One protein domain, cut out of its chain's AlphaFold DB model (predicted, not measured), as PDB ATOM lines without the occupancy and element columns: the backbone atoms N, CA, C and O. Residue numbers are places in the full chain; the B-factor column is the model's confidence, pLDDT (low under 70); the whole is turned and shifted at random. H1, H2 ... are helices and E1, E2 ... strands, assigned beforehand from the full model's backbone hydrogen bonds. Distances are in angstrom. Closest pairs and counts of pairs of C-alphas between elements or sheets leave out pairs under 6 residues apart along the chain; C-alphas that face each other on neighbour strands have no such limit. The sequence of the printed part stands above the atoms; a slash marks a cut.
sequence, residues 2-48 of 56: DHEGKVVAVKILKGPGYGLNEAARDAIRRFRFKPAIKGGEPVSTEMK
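AT A GLANCE: This is residues 2 to 48 of the 56 residues of the protein "TonB family protein" of Myxococcus xanthus (UniProt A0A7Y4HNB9). Little regular structure is here: a loose rod with helix H1 toward one end and the small strand hairpin E1 and E2 at the other. The unnamed residues 2 to 19 run from the hairpin's side to the far end, where the chain folds back into H1. The printed part has 47 residues, 17 of them in named elements, in the order H1, E1, E2; the class is mixed, and the two-strand sheet is antiparallel. The radius of gyration of the C-alphas is 12.6 A, and the spans are 42 by 18 by 12 A.

HOW THE PARTS SIT: Look first at H1, residues 20 to 30, where every O i to N i+4 pair is within hydrogen-bond range. A tight link leads to E1, residues 36 to 38, which forms a hairpin with E2, residues 41 to 43, at 128 degrees between directions. There you find N 43 and O 36 within hydrogen-bond range at 2.8 A. H1 and E2 are apart.

IN THESE COORDINATES: Find C-alpha 20 at (297.504, 286.302, 216.325); from there H1 runs 15.5 A. E1 spans 6.5 A and E2 6.3 A, ending at C-alpha 43, (296.710, 275.077, 243.824).

THE WHOLE: The C-alphas farthest apart, of Tyr 18 and Gly 39, are 42.1 A apart. The printed part has no cut, and no printed residue is under 70 in pLDDT.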
ATOM      1  N   ASP A   2     298.425 274.801 236.349       88.69
ATOM      2  CA  ASP A   2     298.488 273.712 237.320       88.69
ATOM      3  C   ASP A   2     299.293 274.097 238.580       88.69
ATOM      4  O   ASP A   2     299.921 275.159 238.602       88.69
ATOM      5  N   HIS A   3     299.279 273.258 239.620       88.75
ATOM      6  CA  HIS A   3     299.981 273.473 240.893       88.75
ATOM      7  C   HIS A   3     301.506 273.673 240.747       88.75
ATOM      8  O   HIS A   3     302.126 274.323 241.583       88.75
ATOM      9  N   GLU A   4     302.121 273.221 239.651       88.12
ATOM     10  CA  GLU A   4     303.532 273.506 239.336       88.12
ATOM     11  C   GLU A   4     303.770 274.839 238.597       88.12
ATOM     12  O   GLU A   4     304.898 275.157 238.200       88.12
ATOM     13  N   GLY A   5     302.708 275.605 238.326       88.31
ATOM     14  CA  GLY A   5     302.794 276.843 237.553       88.31
ATOM     15  C   GLY A   5     302.836 276.639 236.033       88.31
ATOM     16  O   GLY A   5     303.044 277.586 235.272       88.31
ATOM     17  N   LYS A   6     302.624 275.407 235.558       91.81
ATOM     18  CA  LYS A   6     302.583 275.081 234.127       91.81
ATOM     19  C   LYS A   6     301.218 275.413 233.523       91.81
ATOM     20  O   LYS A   6     300.162 275.135 234.099       91.81
ATOM     21  N   VAL A   7     301.221 275.981 232.322       92.00
ATOM     22  CA  VAL A   7     299.989 276.216 231.566       92.00
ATOM     23  C   VAL A   7     299.535 274.916 230.905       92.00
ATOM     24  O   VAL A   7     300.098 274.482 229.906       92.00
ATOM     25  N   VAL A   8     298.500 274.289 231.464       91.38
ATOM     26  CA  VAL A   8     297.917 273.040 230.932       91.38
ATOM     27  C   VAL A   8     296.818 273.281 229.896       91.38
ATOM     28  O   VAL A   8     296.620 272.474 228.995       91.38
ATOM     29  N   ALA A   9     296.125 274.414 229.988       90.00
ATOM     30  CA  ALA A   9     295.027 274.776 229.103       90.00
ATOM     31  C   ALA A   9     295.025 276.285 228.857       90.00
ATOM     32  O   ALA A   9     295.318 277.071 229.758       90.00
ATOM     33  N   VAL A  10     294.687 276.677 227.628       90.69
ATOM     34  CA  VAL A  10     294.529 278.076 227.217       90.69
ATOM     35  C   VAL A  10     293.277 278.176 226.365       90.69
ATOM     36  O   VAL A  10     293.161 277.485 225.350       90.69
ATOM     37  N   LYS A  11     292.358 279.055 226.761       91.00
ATOM     38  CA  LYS A  11     291.139 279.362 226.016       91.00
ATOM     39  C   LYS A  11     291.180 280.819 225.577       91.00
ATOM     40  O   LYS A  11     291.384 281.709 226.395       91.00
ATOM     41  N   ILE A  12     290.981 281.058 224.284       89.56
ATOM     42  CA  ILE A  12     290.881 282.417 223.748       89.56
ATOM     43  C   ILE A  12     289.463 282.918 224.015       89.56
ATOM     44  O   ILE A  12     288.501 282.304 223.558       89.56
ATOM     45  N   LEU A  13     289.344 284.006 224.777       90.06
ATOM     46  CA  LEU A  13     288.053 284.641 225.061       90.06
ATOM     47  C   LEU A  13     287.668 285.650 223.973       90.06
ATOM     48  O   LEU A  13     286.517 285.698 223.555       90.06
ATOM     49  N   LYS A  14     288.632 286.459 223.523       87.38
ATOM     50  CA  LYS A  14     288.473 287.480 222.482       87.38
ATOM     51  C   LYS A  14     289.848 287.809 221.906       87.38
ATOM     52  O   LYS A  14     290.825 287.816 222.649       87.38
ATOM     53  N   GLY A  15     289.921 288.098 220.614       88.00
ATOM     54  CA  GLY A  15     291.164 288.514 219.975       88.00
ATOM     55  C   GLY A  15     290.952 288.924 218.520       88.00
ATOM     56  O   GLY A  15     289.892 288.631 217.962       88.00
ATOM     57  N   PRO A  16     291.932 289.618 217.924       85.00
ATOM     58  CA  PRO A  16     291.824 290.176 216.578       85.00
ATOM     59  C   PRO A  16     291.725 289.110 215.478       85.00
ATOM     60  O   PRO A  16     291.261 289.423 214.388       85.00
ATOM     61  N   GLY A  17     292.106 287.854 215.748       84.88
ATOM     62  CA  GLY A  17     292.131 286.796 214.732       84.88
ATOM     63  C   GLY A  17     293.419 286.807 213.908       84.88
ATOM     64  O   GLY A  17     294.470 287.180 214.422       84.88
ATOM     65  N   TYR A  18     293.342 286.356 212.651       86.25
ATOM     66  CA  TYR A  18     294.443 286.404 211.670       86.25
ATOM     67  C   TYR A  18     295.757 285.745 212.137       86.25
ATOM     68  O   TYR A  18     296.842 286.266 211.903       86.25
ATOM     69  N   GLY A  19     295.674 284.616 212.849       86.44
ATOM     70  CA  GLY A  19     296.840 283.891 213.375       86.44
ATOM     71  C   GLY A  19     297.440 284.470 214.664       86.44
ATOM     72  O   GLY A  19     298.171 283.773 215.365       86.44
ATOM     73  N   LEU A  20     297.068 285.694 215.060       88.81
ATOM     74  CA  LEU A  20     297.504 286.302 216.325       88.81
ATOM     75  C   LEU A  20     296.927 285.564 217.540       88.81
ATOM     76  O   LEU A  20     297.576 285.453 218.578       88.81
ATOM     77  N   ASN A  21     295.719 285.009 217.404       89.88
ATOM     78  CA  ASN A  21     295.083 284.223 218.462       89.88
ATOM     79  C   ASN A  21     295.857 282.926 218.738       89.88
ATOM     80  O   ASN A  21     296.097 282.584 219.899       89.88
ATOM     81  N   GLU A  22     296.246 282.196 217.690       90.69
ATOM     82  CA  GLU A  22     297.085 281.005 217.829       90.69
ATOM     83  C   GLU A  22     298.491 281.348 218.324       90.69
ATOM     84  O   GLU A  22     298.969 280.681 219.241       90.69
ATOM     85  N   ALA A  23     299.112 282.410 217.801       91.12
ATOM     86  CA  ALA A  23     300.425 282.865 218.254       91.12
ATOM     87  C   ALA A  23     300.422 283.219 219.751       91.12
ATOM     88  O   ALA A  23     301.279 282.749 220.500       91.12
ATOM     89  N   ALA A  24     299.414 283.964 220.221       91.06
ATOM     90  CA  ALA A  24     299.250 284.270 221.642       91.06
ATOM     91  C   ALA A  24     299.029 282.998 222.476       91.06
ATOM     92  O   ALA A  24     299.588 282.860 223.565       91.06
ATOM     93  N   ARG A  25     298.239 282.038 221.972       91.12
ATOM     94  CA  ARG A  25     298.011 280.754 222.651       91.12
ATOM     95  C   ARG A  25     299.309 279.967 222.816       91.12
ATOM     96  O   ARG A  25     299.547 279.432 223.899       91.12
ATOM     97  N   ASP A  26     300.112 279.870 221.761       91.50
ATOM     98  CA  ASP A  26     301.377 279.133 221.778       91.50
ATOM     99  C   ASP A  26     302.410 279.809 222.687       91.50
ATOM    100  O   ASP A  26     303.015 279.153 223.539       91.50
ATOM    101  N   ALA A  27     302.507 281.141 222.613       91.25
ATOM    102  CA  ALA A  27     303.341 281.933 223.507       91.25
ATOM    103  C   ALA A  27     302.974 281.691 224.980       91.25
ATOM    104  O   ALA A  27     303.838 281.323 225.774       91.25
ATOM    105  N   ILE A  28     301.689 281.797 225.345       90.56
ATOM    106  CA  ILE A  28     301.237 281.578 226.730       90.56
ATOM    107  C   ILE A  28     301.495 280.134 227.183       90.56
ATOM    108  O   ILE A  28     301.867 279.919 228.334       90.56
ATOM    109  N   ARG A  29     301.352 279.131 226.307       89.62
ATOM    110  CA  ARG A  29     301.652 277.725 226.652       89.62
ATOM    111  C   ARG A  29     303.110 277.496 227.047       89.62
ATOM    112  O   ARG A  29     303.386 276.584 227.825       89.62
ATOM    113  N   ARG A  30     304.029 278.305 226.521       89.81
ATOM    114  CA  ARG A  30     305.460 278.249 226.846       89.81
ATOM    115  C   ARG A  30     305.809 278.968 228.149       89.81
ATOM    116  O   ARG A  30     306.910 278.782 228.660       89.81
ATOM    117  N   PHE A  31     304.901 279.772 228.699       88.62
ATOM    118  CA  PHE A  31     305.167 280.526 229.919       88.62
ATOM    119  C   PHE A  31     305.090 279.622 231.152       88.62
ATOM    120  O   PHE A  31     304.247 278.726 231.260       88.62
ATOM    121  N   ARG A  32     305.965 279.902 232.119       87.94
ATOM    122  CA  ARG A  32     305.923 279.314 233.458       87.94
ATOM    123  C   ARG A  32     305.412 280.383 234.417       87.94
ATOM    124  O   ARG A  32     306.063 281.405 234.612       87.94
ATOM    125  N   PHE A  33     304.237 280.162 234.987       87.75
ATOM    126  CA  PHE A  33     303.655 281.059 235.979       87.75
ATOM    127  C   PHE A  33     304.060 280.629 237.383       87.75
ATOM    128  O   PHE A  33     304.423 279.479 237.614       87.75
ATOM    129  N   LYS A  34     303.979 281.548 238.343       87.62
ATOM    130  CA  LYS A  34     304.051 281.172 239.754       87.62
ATOM    131  C   LYS A  34     302.694 280.571 240.149       87.62
ATOM    132  O   LYS A  34     301.680 281.230 239.906       87.62
ATOM    133  N   PRO A  35     302.643 279.348 240.703       87.00
ATOM    134  CA  PRO A  35     301.381 278.758 241.126       87.00
ATOM    135  C   PRO A  35     300.745 279.596 242.235       87.00
ATOM    136  O   PRO A  35     301.437 280.235 243.032       87.00
ATOM    137  N   ALA A  36     299.416 279.599 242.273       88.00
ATOM    138  CA  ALA A  36     298.694 280.221 243.370       88.00
ATOM    139  C   ALA A  36     298.898 279.378 244.632       88.00
ATOM    140  O   ALA A  36     298.826 278.155 244.569       88.00
ATOM    141  N   ILE A  37     299.139 280.028 245.769       89.88
ATOM    142  CA  ILE A  37     299.246 279.355 247.065       89.88
ATOM    143  C   ILE A  37     297.973 279.640 247.852       89.88
ATOM    144  O   ILE A  37     297.632 280.804 248.075       89.88
ATOM    145  N   LYS A  38     297.273 278.594 248.287       90.38
ATOM    146  CA  LYS A  38     296.096 278.705 249.151       90.38
ATOM    147  C   LYS A  38     296.324 277.846 250.388       90.38
ATOM    148  O   LYS A  38     296.500 276.645 250.274       90.38
ATOM    149  N   GLY A  39     296.362 278.472 251.565       87.06
ATOM    150  CA  GLY A  39     296.597 277.752 252.826       87.06
ATOM    151  C   GLY A  39     298.001 277.150 252.972       87.06
ATOM    152  O   GLY A  39     298.180 276.237 253.760       87.06
ATOM    153  N   GLY A  40     298.991 277.648 252.222       91.19
ATOM    154  CA  GLY A  40     300.357 277.107 252.209       91.19
ATOM    155  C   GLY A  40     300.611 276.066 251.115       91.19
ATOM    156  O   GLY A  40     301.764 275.723 250.872       91.19
ATOM    157  N   GLU A  41     299.571 275.634 250.398       89.50
ATOM    158  CA  GLU A  41     299.674 274.620 249.349       89.50
ATOM    159  C   GLU A  41     299.520 275.232 247.947       89.50
ATOM    160  O   GLU A  41     298.698 276.141 247.755       89.50
ATOM    161  N   PRO A  42     300.294 274.767 246.949       89.69
ATOM    162  CA  PRO A  42     300.118 275.185 245.570       89.69
ATOM    163  C   PRO A  42     298.832 274.596 244.986       89.69
ATOM    164  O   PRO A  42     298.605 273.390 245.026       89.69
ATOM    165  N   VAL A  43     298.000 275.456 244.405       90.50
ATOM    166  CA  VAL A  43     296.710 275.077 243.824       90.50
ATOM    167  C   VAL A  43     296.630 275.449 242.351       90.50
ATOM    168  O   VAL A  43     297.140 276.485 241.907       90.50
ATOM    169  N   SER A  44     295.939 274.608 241.585       89.50
ATOM    170  CA  SER A  44     295.625 274.885 240.189       89.50
ATOM    171  C   SER A  44     294.643 276.052 240.099       89.50
ATOM    172  O   SER A  44     293.640 276.108 240.811       89.50
ATOM    173  N   THR A  45     294.946 277.011 239.230       89.75
ATOM    174  CA  THR A  45     294.187 278.259 239.107       89.75
ATOM    175  C   THR A  45     293.935 278.624 237.651       89.75
ATOM    176  O   THR A  45     294.730 278.311 236.757       89.75
ATOM    177  N   GLU A  46     292.820 279.301 237.404       90.19
ATOM    178  CA  GLU A  46     292.508 279.916 236.121       90.19
ATOM    179  C   GLU A  46     292.629 281.434 236.253       90.19
ATOM    180  O   GLU A  46     292.158 282.024 237.223       90.19
ATOM    181  N   MET A  47     293.265 282.073 235.270       88.56
ATOM    182  CA  MET A  47     293.417 283.524 235.237       88.56
ATOM    183  C   MET A  47     293.136 284.070 233.840       88.56
ATOM    184  O   MET A  47     293.407 283.409 232.834       88.56
ATOM    185  N   LYS A  48     292.624 285.301 233.780       90.31
ATOM    186  CA  LYS A  48     292.463 286.042 232.526       90.31
ATOM    187  C   LYS A  48     293.756 286.790 232.231       90.31
ATOM    188  O   LYS A  48     294.219 287.561 233.065       90.31
TER     189      LYS A  48